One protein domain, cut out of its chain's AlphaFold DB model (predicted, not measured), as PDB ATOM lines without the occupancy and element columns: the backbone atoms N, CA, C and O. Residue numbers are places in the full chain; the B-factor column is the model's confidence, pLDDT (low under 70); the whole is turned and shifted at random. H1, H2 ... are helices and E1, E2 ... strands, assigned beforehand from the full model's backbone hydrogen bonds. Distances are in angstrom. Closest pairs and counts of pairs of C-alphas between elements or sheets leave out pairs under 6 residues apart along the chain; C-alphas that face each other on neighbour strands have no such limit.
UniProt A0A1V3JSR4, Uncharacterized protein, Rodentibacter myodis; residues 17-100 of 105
ATOM      1  N   TYR A  17     -31.687 -30.551 -54.390       77.25
ATOM      2  CA  TYR A  17     -32.240 -31.644 -53.598       77.25
ATOM      3  C   TYR A  17     -32.059 -31.387 -52.114       77.25
ATOM      4  O   TYR A  17     -31.039 -30.847 -51.687       77.25
ATOM      5  N   ILE A  18     -33.022 -31.852 -51.325       83.00
ATOM      6  CA  ILE A  18     -32.878 -31.929 -49.877       83.00
ATOM      7  C   ILE A  18     -32.596 -33.382 -49.529       83.00
ATOM      8  O   ILE A  18     -33.462 -34.248 -49.686       83.00
ATOM      9  N   ILE A  19     -31.377 -33.631 -49.053       86.69
ATOM     10  CA  ILE A  19     -30.997 -34.908 -48.462       86.69
ATOM     11  C   ILE A  19     -30.891 -34.737 -46.953       86.69
ATOM     12  O   ILE A  19     -30.193 -33.851 -46.454       86.69
ATOM     13  N   SER A  20     -31.575 -35.623 -46.239       87.62
ATOM     14  CA  SER A  20     -31.572 -35.702 -44.786       87.62
ATOM     15  C   SER A  20     -30.816 -36.948 -44.344       87.62
ATOM     16  O   SER A  20     -31.038 -38.044 -44.862       87.62
ATOM     17  N   ALA A  21     -29.945 -36.794 -43.352       88.94
ATOM     18  CA  ALA A  21     -29.233 -37.900 -42.724       88.94
ATOM     19  C   ALA A  21     -29.729 -38.086 -41.289       88.94
ATOM     20  O   ALA A  21     -29.806 -37.124 -40.527       88.94
ATOM     21  N   ALA A  22     -30.047 -39.324 -40.914       88.12
ATOM     22  CA  ALA A  22     -30.523 -39.676 -39.582       88.12
ATOM     23  C   ALA A  22     -29.640 -40.769 -38.973       88.12
ATOM     24  O   ALA A  22     -29.552 -41.883 -39.499       88.12
ATOM     25  N   VAL A  23     -29.015 -40.473 -37.834       88.62
ATOM     26  CA  VAL A  23     -28.250 -41.463 -37.069       88.62
ATOM     27  C   VAL A  23     -29.235 -42.396 -36.366       88.62
ATOM     28  O   VAL A  23     -29.982 -41.974 -35.494       88.62
ATOM     29  N   LYS A  24     -29.250 -43.674 -36.749       88.69
ATOM     30  CA  LYS A  24     -30.147 -44.689 -36.172       88.69
ATOM     31  C   LYS A  24     -29.530 -45.433 -34.997       88.69
ATOM     32  O   LYS A  24     -30.250 -45.977 -34.171       88.69
ATOM     33  N   LYS A  25     -28.199 -45.528 -34.965       87.56
ATOM     34  CA  LYS A  25     -27.459 -46.219 -33.909       87.56
ATOM     35  C   LYS A  25     -26.032 -45.707 -33.845       87.56
ATOM     36  O   LYS A  25     -25.387 -45.515 -34.876       87.56
ATOM     37  N   VAL A  26     -25.522 -45.567 -32.629       87.81
ATOM     38  CA  VAL A  26     -24.101 -45.364 -32.351       87.81
ATOM     39  C   VAL A  26     -23.580 -46.627 -31.674       87.81
ATOM     40  O   VAL A  26     -24.186 -47.138 -30.733       87.81
ATOM     41  N   SER A  27     -22.479 -47.178 -32.174       86.44
ATOM     42  CA  SER A  27     -21.847 -48.351 -31.568       86.44
ATOM     43  C   SER A  27     -21.253 -48.011 -30.202       86.44
ATOM     44  O   SER A  27     -20.910 -46.861 -29.934       86.44
ATOM     45  N   ARG A  28     -21.079 -49.021 -29.338       85.50
ATOM     46  CA  ARG A  28     -20.577 -48.839 -27.960       85.50
ATOM     47  C   ARG A  28     -19.240 -48.095 -27.891       85.50
ATOM     48  O   ARG A  28     -19.035 -47.299 -26.985       85.50
ATOM     49  N   ASN A  29     -18.364 -48.313 -28.872       84.56
ATOM     50  CA  ASN A  29     -17.074 -47.629 -28.972       84.56
ATOM     51  C   ASN A  29     -17.173 -46.163 -29.438       84.56
ATOM     52  O   ASN A  29     -16.152 -45.497 -29.498       84.56
ATOM     53  N   ARG A  30     -18.367 -45.657 -29.793       81.31
ATOM     54  CA  ARG A  30     -18.655 -44.294 -30.295       81.31
ATOM     55  C   ARG A  30     -17.968 -43.894 -31.608       81.31
ATOM     56  O   ARG A  30     -18.181 -42.783 -32.099       81.31
ATOM     57  N   LEU A  31     -17.215 -44.813 -32.206       85.75
ATOM     58  CA  LEU A  31     -16.456 -44.618 -33.444       85.75
ATOM     59  C   LEU A  31     -17.181 -45.148 -34.684       85.75
ATOM     60  O   LEU A  31     -16.695 -44.972 -35.795       85.75
ATOM     61  N   VAL A  32     -18.324 -45.817 -34.510       87.81
ATOM     62  CA  VAL A  32     -19.119 -46.366 -35.616       87.81
ATOM     63  C   VAL A  32     -20.565 -45.918 -35.484       87.81
ATOM     64  O   VAL A  32     -21.165 -46.044 -34.411       87.81
ATOM     65  N   ARG A  33     -21.133 -45.416 -36.578       87.94
ATOM     66  CA  ARG A  33     -22.511 -44.935 -36.663       87.94
ATOM     67  C   ARG A  33     -23.246 -45.633 -37.797       87.94
ATOM     68  O   ARG A  33     -22.677 -45.931 -38.839       87.94
ATOM     69  N   HIS A  34     -24.523 -45.891 -37.565       90.81
ATOM     70  CA  HIS A  34     -25.440 -46.433 -38.556       90.81
ATOM     71  C   HIS A  34     -26.337 -45.287 -38.999       90.81
ATOM     72  O   HIS A  34     -27.108 -44.768 -38.186       90.81
ATOM     73  N   ILE A  35     -26.215 -44.864 -40.253       90.94
ATOM     74  CA  ILE A  35     -26.894 -43.671 -40.767       90.94
ATOM     75  C   ILE A  35     -27.868 -44.078 -41.862       90.94
ATOM     76  O   ILE A  35     -27.494 -44.782 -42.798       90.94
ATOM     77  N   ALA A  36     -29.113 -43.628 -41.750       92.25
ATOM     78  CA  ALA A  36     -30.077 -43.684 -42.837       92.25
ATOM     79  C   ALA A  36     -30.076 -42.348 -43.586       92.25
ATOM     80  O   ALA A  36     -30.143 -41.287 -42.963       92.25
ATOM     81  N   PHE A  37     -30.041 -42.415 -44.908       91.12
ATOM     82  CA  PHE A  37     -30.153 -41.271 -45.799       91.12
ATOM     83  C   PHE A  37     -31.520 -41.260 -46.462       91.12
ATOM     84  O   PHE A  37     -32.027 -42.301 -46.894       91.12
ATOM     85  N   TYR A  38     -32.092 -40.069 -46.560       91.38
ATOM     86  CA  TYR A  38     -33.384 -39.841 -47.173       91.38
ATOM     87  C   TYR A  38     -33.314 -38.667 -48.136       91.38
ATOM     88  O   TYR A  38     -32.615 -37.695 -47.863       91.38
ATOM     89  N   ILE A  39     -34.070 -38.736 -49.223       88.56
ATOM     90  CA  ILE A  39     -34.276 -37.623 -50.147       88.56
ATOM     91  C   ILE A  39     -35.746 -37.223 -50.141       88.56
ATOM     92  O   ILE A  39     -36.619 -38.089 -50.032       88.56
ATOM     93  N   ASN A  40     -36.014 -35.924 -50.239       86.69
ATOM     94  CA  ASN A  40     -37.359 -35.418 -50.488       86.69
ATOM     95  C   ASN A  40     -37.564 -35.239 -52.000       86.69
ATOM     96  O   ASN A  40     -36.870 -34.429 -52.612       86.69
ATOM     97  N   ILE A  41     -38.484 -36.008 -52.584       85.06
ATOM     98  CA  ILE A  41     -38.885 -35.935 -53.998       85.06
ATOM     99  C   ILE A  41     -40.406 -35.860 -54.031       85.06
ATOM    100  O   ILE A  41     -41.057 -36.740 -53.469       85.06
ATOM    101  N   ASP A  42     -40.963 -34.838 -54.681       84.19
ATOM    102  CA  ASP A  42     -42.414 -34.651 -54.831       84.19
ATOM    103  C   ASP A  42     -43.177 -34.814 -53.499       84.19
ATOM    104  O   ASP A  42     -44.136 -35.577 -53.396       84.19
ATOM    105  N   GLU A  43     -42.679 -34.146 -52.449       83.50
ATOM    106  CA  GLU A  43     -43.214 -34.175 -51.072       83.50
ATOM    107  C   GLU A  43     -43.133 -35.542 -50.366       83.50
ATOM    108  O   GLU A  43     -43.706 -35.744 -49.291       83.50
ATOM    109  N   ARG A  44     -42.389 -36.501 -50.929       85.12
ATOM    110  CA  ARG A  44     -42.187 -37.834 -50.356       85.12
ATOM    111  C   ARG A  44     -40.765 -38.006 -49.854       85.12
ATOM    112  O   ARG A  44     -39.795 -37.821 -50.586       85.12
ATOM    113  N   LEU A  45     -40.653 -38.465 -48.610       88.19
ATOM    114  CA  LEU A  45     -39.380 -38.838 -48.005       88.19
ATOM    115  C   LEU A  45     -39.028 -40.290 -48.368       88.19
ATOM    116  O   LEU A  45     -39.624 -41.236 -47.852       88.19
ATOM    117  N   ILE A  46     -38.047 -40.474 -49.245       90.12
ATOM    118  CA  ILE A  46     -37.622 -41.783 -49.757       90.12
ATOM    119  C   ILE A  46     -36.285 -42.159 -49.116       90.12
ATOM    120  O   ILE A  46     -35.366 -41.346 -49.104       90.12
ATOM    121  N   ASN A  47     -36.149 -43.378 -48.580       90.75
ATOM    122  CA  ASN A  47     -34.861 -43.866 -48.070       90.75
ATOM    123  C   ASN A  47     -33.951 -44.267 -49.237       90.75
ATOM    124  O   ASN A  47     -34.287 -45.179 -49.986       90.75
ATOM    125  N   ILE A  48     -32.787 -43.629 -49.325       91.94
ATOM    126  CA  ILE A  48     -31.810 -43.798 -50.413       91.94
ATOM    127  C   ILE A  48     -30.512 -44.453 -49.939       91.94
ATOM    128  O   ILE A  48     -29.508 -44.469 -50.645       91.94
ATOM    129  N   SER A  49     -30.503 -45.000 -48.723       94.12
ATOM    130  CA  SER A  49     -29.292 -45.560 -48.109       94.12
ATOM    131  C   SER A  49     -28.740 -46.734 -48.915       94.12
ATOM    132  O   SER A  49     -27.529 -46.915 -48.983       94.12
ATOM    133  N   LYS A  50     -29.626 -47.524 -49.539       92.50
ATOM    134  CA  LYS A  50     -29.236 -48.646 -50.403       92.50
ATOM    135  C   LYS A  50     -28.644 -48.171 -51.719       92.50
ATOM    136  O   LYS A  50     -27.619 -48.702 -52.133       92.50
ATOM    137  N   ASP A  51     -29.252 -47.166 -52.333       91.75
ATOM    138  CA  ASP A  51     -28.770 -46.598 -53.590       91.75
ATOM    139  C   ASP A  51     -27.394 -45.956 -53.402       91.75
ATOM    140  O   ASP A  51     -26.476 -46.240 -54.168       91.75
ATOM    141  N   ILE A  52     -27.216 -45.187 -52.321       91.88
ATOM    142  CA  ILE A  52     -25.912 -44.628 -51.954       91.88
ATOM    143  C   ILE A  52     -24.902 -45.753 -51.751       91.88
ATOM    144  O   ILE A  52     -23.881 -45.761 -52.432       91.88
ATOM    145  N   ALA A  53     -25.186 -46.714 -50.863       92.38
ATOM    146  CA  ALA A  53     -24.266 -47.804 -50.541       92.38
ATOM    147  C   ALA A  53     -23.805 -48.567 -51.792       92.38
ATOM    148  O   ALA A  53     -22.610 -48.796 -51.957       92.38
ATOM    149  N   ASN A  54     -24.728 -48.877 -52.706       90.81
ATOM    150  CA  ASN A  54     -24.409 -49.539 -53.969       90.81
ATOM    151  C   ASN A  54     -23.506 -48.684 -54.869       90.81
ATOM    152  O   ASN A  54     -22.570 -49.201 -55.470       90.81
ATOM    153  N   VAL A  55     -23.770 -47.377 -54.969       89.81
ATOM    154  CA  VAL A  55     -22.983 -46.476 -55.821       89.81
ATOM    155  C   VAL A  55     -21.566 -46.295 -55.287       89.81
ATOM    156  O   VAL A  55     -20.629 -46.306 -56.080       89.81
ATOM    157  N   ILE A  56     -21.374 -46.141 -53.973       91.38
ATOM    158  CA  ILE A  56     -20.046 -45.888 -53.378       91.38
ATOM    159  C   ILE A  56     -19.335 -47.139 -52.848       91.38
ATOM    160  O   ILE A  56     -18.247 -46.998 -52.286       91.38
ATOM    161  N   ASP A  57     -19.918 -48.319 -53.074       89.44
ATOM    162  CA  ASP A  57     -19.438 -49.631 -52.618       89.44
ATOM    163  C   ASP A  57     -19.240 -49.705 -51.090       89.44
ATOM    164  O   ASP A  57     -18.209 -50.133 -50.575       89.44
ATOM    165  N   GLU A  58     -20.237 -49.217 -50.344       89.06
ATOM    166  CA  GLU A  58     -20.248 -49.225 -48.878       89.06
ATOM    167  C   GLU A  58     -21.154 -50.313 -48.300       89.06
ATOM    168  O   GLU A  58     -22.135 -50.757 -48.900       89.06
ATOM    169  N   LYS A  59     -20.860 -50.718 -47.060       88.50
ATOM    170  CA  LYS A  59     -21.658 -51.736 -46.371       88.50
ATOM    171  C   LYS A  59     -23.019 -51.191 -45.955       88.50
ATOM    172  O   LYS A  59     -23.123 -50.230 -45.189       88.50
ATOM    173  N   ILE A  60     -24.058 -51.908 -46.373       91.81
ATOM    174  CA  ILE A  60     -25.429 -51.695 -45.926       91.81
ATOM    175  C   ILE A  60     -25.824 -52.709 -44.855       91.81
ATOM    176  O   ILE A  60     -25.493 -53.891 -44.927       91.81
ATOM    177  N   GLN A  61     -26.577 -52.245 -43.868       91.12
ATOM    178  CA  GLN A  61     -27.254 -53.094 -42.904       91.12
ATOM    179  C   GLN A  61     -28.734 -52.726 -42.863       91.12
ATOM    180  O   GLN A  61     -29.104 -51.564 -43.011       91.12
ATOM    181  N   ASN A  62     -29.596 -53.713 -42.643       85.69
ATOM    182  CA  ASN A  62     -30.995 -53.465 -42.329       85.69
ATOM    183  C   ASN A  62     -31.159 -53.477 -40.802       85.69
ATOM    184  O   ASN A  62     -30.842 -54.475 -40.159       85.69
ATOM    185  N   ASN A  63     -31.618 -52.365 -40.221       76.38
ATOM    186  CA  ASN A  63     -31.830 -52.235 -38.775       76.38
ATOM    187  C   ASN A  63     -33.296 -52.497 -38.365       76.38
ATOM    188  O   ASN A  63     -33.786 -51.927 -37.395       76.38
ATOM    189  N   GLY A  64     -34.038 -53.282 -39.152       74.19
ATOM    190  CA  GLY A  64     -35.440 -53.650 -38.914       74.19
ATOM    191  C   GLY A  64     -36.465 -52.620 -39.403       74.19
ATOM    192  O   GLY A  64     -37.534 -53.004 -39.859       74.19
ATOM    193  N   SER A  65     -36.136 -51.325 -39.369       75.25
ATOM    194  CA  SER A  65     -37.032 -50.232 -39.805       75.25
ATOM    195  C   SER A  65     -36.561 -49.494 -41.059       75.25
ATOM    196  O   SER A  65     -37.340 -48.811 -41.719       75.25
ATOM    197  N   SER A  66     -35.268 -49.570 -41.374       83.38
ATOM    198  CA  SER A  66     -34.668 -48.877 -42.512       83.38
ATOM    199  C   SER A  66     -33.307 -49.468 -42.862       83.38
ATOM    200  O   SER A  66     -32.601 -50.015 -42.009       83.38
ATOM    201  N   ASN A  67     -32.939 -49.320 -44.134       90.44
ATOM    202  CA  ASN A  67     -31.572 -49.526 -44.584       90.44
ATOM    203  C   ASN A  67     -30.689 -48.408 -44.025       90.44
ATOM    204  O   ASN A  67     -31.076 -47.238 -44.058       90.44
ATOM    205  N   VAL A  68     -29.519 -48.784 -43.517       92.44
ATOM    206  CA  VAL A  68     -28.518 -47.885 -42.941       92.44
ATOM    207  C   VAL A  68     -27.140 -48.206 -43.508       92.44
ATOM    208  O   VAL A  68     -26.808 -49.372 -43.724       92.44
ATOM    209  N   ILE A  69     -26.327 -47.176 -43.708       92.81
ATOM    210  CA  ILE A  69     -24.908 -47.302 -44.045       92.81
ATOM    211  C   ILE A  69     -24.112 -47.325 -42.742       92.81
ATOM    212  O   ILE A  69     -24.361 -46.517 -41.839       92.81
ATOM    213  N   VAL A  70     -23.179 -48.270 -42.626       91.38
ATOM    214  CA  VAL A  70     -22.310 -48.406 -41.450       91.38
ATOM    215  C   VAL A  70     -21.025 -47.627 -41.691       91.38
ATOM    216  O   VAL A  70     -20.179 -48.053 -42.469       91.38
ATOM    217  N   ILE A  71     -20.868 -46.503 -40.999       88.38
ATOM    218  CA  ILE A  71     -19.771 -45.563 -41.232       88.38
ATOM    219  C   ILE A  71     -18.879 -45.507 -39.994       88.38
ATOM    220  O   ILE A  71     -19.362 -45.393 -38.860       88.38
ATOM    221  N   LYS A  72     -17.566 -45.601 -40.212       87.31
ATOM    222  CA  LYS A  72     -16.560 -45.330 -39.183       87.31
ATOM    223  C   LYS A  72     -16.289 -43.831 -39.169       87.31
ATOM    224  O   LYS A  72     -15.988 -43.268 -40.211       87.31
ATOM    225  N   GLY A  73     -16.380 -43.204 -38.007       82.50
ATOM    226  CA  GLY A  73     -16.158 -41.769 -37.863       82.50
ATOM    227  C   GLY A  73     -17.086 -41.132 -36.842       82.50
ATOM    228  O   GLY A  73     -18.003 -41.774 -36.308       82.50
ATOM    229  N   CYS A  74     -16.829 -39.860 -36.552       73.88
ATOM    230  CA  CYS A  74     -17.612 -39.067 -35.622       73.88
ATOM    231  C   CYS A  74     -17.830 -37.641 -36.110       73.88
ATOM    232  O   CYS A  74     -16.876 -36.905 -36.284       73.88
ATOM    233  N   GLY A  75     -19.097 -37.235 -36.176       77.94
ATOM    234  CA  GLY A  75     -19.462 -35.864 -36.514       77.94
ATOM    235  C   GLY A  75     -20.338 -35.792 -37.752       77.94
ATOM    236  O   GLY A  75     -20.928 -36.785 -38.176       77.94
ATOM    237  N   SER A  76     -20.483 -34.578 -38.272       77.69
ATOM    238  CA  SER A  76     -21.181 -34.282 -39.525       77.69
ATOM    239  C   SER A  76     -20.322 -34.582 -40.755       77.69
ATOM    240  O   SER A  76     -20.853 -34.911 -41.810       77.69
ATOM    241  N   ASP A  77     -19.004 -34.487 -40.607       82.75
ATOM    242  CA  ASP A  77     -17.965 -34.754 -41.603       82.75
ATOM    243  C   ASP A  77     -18.174 -36.078 -42.347       82.75
ATOM    244  O   ASP A  77     -18.178 -36.101 -43.575       82.75
ATOM    245  N   MET A  78     -18.480 -37.154 -41.623       85.25
ATOM    246  CA  MET A  78     -18.747 -38.472 -42.206       85.25
ATOM    247  C   MET A  78     -19.974 -38.477 -43.139       85.25
ATOM    248  O   MET A  78     -20.031 -39.234 -44.102       85.25
ATOM    249  N   VAL A  79     -20.981 -37.638 -42.864       87.88
ATOM    250  CA  VAL A  79     -22.175 -37.514 -43.713       87.88
ATOM    251  C   VAL A  79     -21.796 -36.795 -45.004       87.88
ATOM    252  O   VAL A  79     -22.174 -37.243 -46.085       87.88
ATOM    253  N   PHE A  80     -21.019 -35.714 -44.895       85.88
ATOM    254  CA  PHE A  80     -20.517 -34.974 -46.051       85.88
ATOM    255  C   PHE A  80     -19.622 -35.832 -46.936       85.88
ATOM    256  O   PHE A  80     -19.792 -35.809 -48.149       85.88
ATOM    257  N   GLU A  81     -18.717 -36.617 -46.354       88.62
ATOM    258  CA  GLU A  81     -17.821 -37.502 -47.099       88.62
ATOM    259  C   GLU A  81     -18.603 -38.528 -47.932       88.62
ATOM    260  O   GLU A  81     -18.334 -38.712 -49.122       88.62
ATOM    261  N   ILE A  82     -19.614 -39.163 -47.334       91.06
ATOM    262  CA  ILE A  82     -20.454 -40.160 -48.009       91.06
ATOM    263  C   ILE A  82     -21.240 -39.532 -49.159       91.06
ATOM    264  O   ILE A  82     -21.252 -40.075 -50.265       91.06
ATOM    265  N   LEU A  83     -21.856 -38.368 -48.929       89.19
ATOM    266  CA  LEU A  83     -22.574 -37.648 -49.979       89.19
ATOM    267  C   LEU A  83     -21.626 -37.167 -51.078       89.19
ATOM    268  O   LEU A  83     -21.937 -37.328 -52.254       89.19
ATOM    269  N   TYR A  84     -20.453 -36.648 -50.720       87.75
ATOM    270  CA  TYR A  84     -19.435 -36.231 -51.677       87.75
ATOM    271  C   TYR A  84     -19.014 -37.394 -52.578       87.75
ATOM    272  O   TYR A  84     -19.074 -37.269 -53.799       87.75
ATOM    273  N   ARG A  85     -18.674 -38.557 -52.004       90.19
ATOM    274  CA  ARG A  85     -18.330 -39.767 -52.770       90.19
ATOM    275  C   ARG A  85     -19.472 -40.201 -53.688       90.19
ATOM    276  O   ARG A  85     -19.219 -40.566 -54.835       90.19
ATOM    277  N   PHE A  86     -20.711 -40.145 -53.201       90.12
ATOM    278  CA  PHE A  86     -21.907 -40.526 -53.953       90.12
ATOM    279  C   PHE A  86     -22.130 -39.627 -55.168       90.12
ATOM    280  O   PHE A  86     -22.172 -40.110 -56.298       90.12
ATOM    281  N   PHE A  87     -22.193 -38.317 -54.953       85.75
ATOM    282  CA  PHE A  87     -22.405 -37.339 -56.016       85.75
ATOM    283  C   PHE A  87     -21.243 -37.280 -57.005       85.75
ATOM    284  O   PHE A  87     -21.477 -37.198 -58.210       85.75
ATOM    285  N   ASN A  88     -20.005 -37.416 -56.518       85.75
ATOM    286  CA  ASN A  88     -18.825 -37.491 -57.372       85.75
ATOM    287  C   ASN A  88     -18.890 -38.704 -58.315       85.75
ATOM    288  O   ASN A  88     -18.626 -38.568 -59.506       85.75
ATOM    289  N   ARG A  89     -19.317 -39.880 -57.827       85.62
ATOM    290  CA  ARG A  89     -19.522 -41.060 -58.688       85.62
ATOM    291  C   ARG A  89     -20.672 -40.891 -59.679       85.62
ATOM    292  O   ARG A  89     -20.580 -41.406 -60.788       85.62
ATOM    293  N   LEU A  90     -21.726 -40.166 -59.309       82.19
ATOM    294  CA  LEU A  90     -22.848 -39.877 -60.207       82.19
ATOM    295  C   LEU A  90     -22.563 -38.752 -61.213       82.19
ATOM    296  O   LEU A  90     -23.354 -38.565 -62.135       82.19
ATOM    297  N   SER A  91     -21.462 -38.005 -61.062       77.06
ATOM    298  CA  SER A  91     -21.212 -36.764 -61.816       77.06
ATOM    299  C   SER A  91     -22.368 -35.754 -61.691       77.06
ATOM    300  O   SER A  91     -22.724 -35.067 -62.650       77.06
ATOM    301  N   VAL A  92     -22.978 -35.686 -60.501       67.12
ATOM    302  CA  VAL A  92     -24.091 -34.784 -60.160       67.12
ATOM    303  C   VAL A  92     -23.597 -33.741 -59.158       67.12
ATOM    304  O   VAL A  92     -22.764 -34.034 -58.301       67.12
ATOM    305  N   THR A  93     -24.101 -32.511 -59.257       61.06
ATOM    306  CA  THR A  93     -23.738 -31.421 -58.343       61.06
ATOM    307  C   THR A  93     -24.176 -31.748 -56.913       61.06
ATOM    308  O   THR A  93     -25.329 -32.108 -56.680       61.06
ATOM    309  N   VAL A  94     -23.272 -31.593 -55.941       60.00
ATOM    310  CA  VAL A  94     -23.603 -31.770 -54.519       60.00
ATOM    311  C   VAL A  94     -24.597 -30.673 -54.103       60.00
ATOM    312  O   VAL A  94     -24.292 -29.490 -54.284       60.00
ATOM    313  N   PRO A  95     -25.777 -31.006 -53.548       56.53
ATOM    314  CA  PRO A  95     -26.722 -30.005 -53.080       56.53
ATOM    315  C   PRO A  95     -26.110 -29.187 -51.936       56.53
ATOM    316  O   PRO A  95     -25.508 -29.729 -51.012       56.53
ATOM    317  N   SER A  96     -26.285 -27.865 -51.997       46.12
ATOM    318  CA  SER A  96     -25.673 -26.910 -51.065       46.12
ATOM    319  C   SER A  96     -26.271 -26.939 -49.652       46.12
ATOM    320  O   SER A  96     -25.643 -26.437 -48.725       46.12
ATOM    321  N   ASN A  97     -27.460 -27.533 -49.472       47.03
ATOM    322  CA  ASN A  97     -28.188 -27.546 -48.202       47.03
ATOM    323  C   ASN A  97     -28.594 -28.983 -47.823       47.03
ATOM    324  O   ASN A  97     -29.564 -29.520 -48.353       47.03
ATOM    325  N   GLY A  98     -27.875 -29.594 -46.879       45.16
ATOM    326  CA  GLY A  98     -28.348 -30.773 -46.151       45.16
ATOM    327  C   GLY A  98     -29.094 -30.349 -44.887       45.16
ATOM    328  O   GLY A  98     -28.608 -29.502 -44.138       45.16
ATOM    329  N   ILE A  99     -30.272 -30.920 -44.626       43.84
ATOM    330  CA  ILE A  99     -30.919 -30.788 -43.312       43.84
ATOM    331  C   ILE A  99     -30.360 -31.913 -42.433       43.84
ATOM    332  O   ILE A  99     -30.717 -33.083 -42.581       43.84
ATOM    333  N   TYR A 100     -29.436 -31.561 -41.538       47.75
ATOM    334  CA  TYR A 100     -28.814 -32.499 -40.602       47.75
ATOM    335  C   TYR A 100     -29.640 -32.574 -39.318       47.75
ATOM    336  O   TYR A 100     -29.366 -31.871 -38.345       47.75
TER     337      TYR A 100
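AT A GLANCE: This is residues 17 to 100 of the 105 residues of an uncharacterized protein of Rodentibacter myodis (UniProt A0A1V3JSR4). A long, strongly twisted hairpin of strands, E1 and E2, runs along the longest axis, and the sheet goes on past E2 with E3 beside one end and the hairpin E4 and E5 beside the other. Two helices that touch each other pack on this sheet: H1 stands up from it, and H2 lies beside the strands. The printed part has 84 residues with five named strands and two named helices, in the order E1 E2 E3 H1 E4 E5 H2. The branched sheet is antiparallel in its neighbour pairs and the class is mixed, helices and strands. The whole is compact, with a radius of gyration of the C-alphas of 12.2 A and spans of 36 by 24 by 22 A.

IN THESE COORDINATES: Find C-alpha 18 at (-32.878, -31.929, -49.877); from there E1, residues 18 to 26, runs 23.8 A. Next comes E2, residues 32 to 41, 28.9 A long, then E3, residues 44 to 47, 9.8 A. Look for H1 at residues 49 to 56, 10.6 A, where C-alpha 49 stands at (-29.292, -45.560, -48.109). E4, residues 60 to 62, spans 6.9 A, and E5, residues 67 to 72, spans 16.5 A. H2, residues 77 to 90, runs 19.9 A and ends with C-alpha 90 at (-22.848, -39.877, -60.207).

HOW THE PARTS SIT: Start at E2, which has E1 on one side and E3 and E5 on the other side. E1, E2 and E3 form a meander, each strand the antiparallel neighbour of the one before. In the hairpin E1 and E2, look at N 22 and O 36, 2.8 A apart and within hydrogen-bond range. In the hairpin E2 and E3, N 39 and O 46 are within range at 2.9 A. The pairing of E2 is staggered, and beside its residues 32 to 36 you find E5, with N 35 and O 69 within range at 2.9 A. In the hairpin E4 and E5, N 61 and O 68 are within range at 2.9 A. H1 is on the sheet at a height of 8.6 A, over E5 and only just over E2, with 3 of its C-alphas on E2; it stands up from the sheet at 62 degrees. The closest C-alphas of H1 and E2 are those of Ser 49 and Phe 37, 4.9 A apart. H2 is also on the sheet, only just over none of the strands, with 2 of its C-alphas on E5. H1 and H2 touch, closest at the C-alphas of Ile 56 and Phe 86, 5.7 A, at a steep tilt of 66 degrees. E1 and E4 are apart. In H1 and H2 every O i to N i+4 pair is within hydrogen-bond range.

THE WHOLE: The two C-alphas farthest apart are those of Asn 29 and Asp 42, 38.5 A. The printed part has no cut, and the six links between its elements are tight. The mean pLDDT of the printed part is 83.3; look at residues 92 to 100 for values under 70.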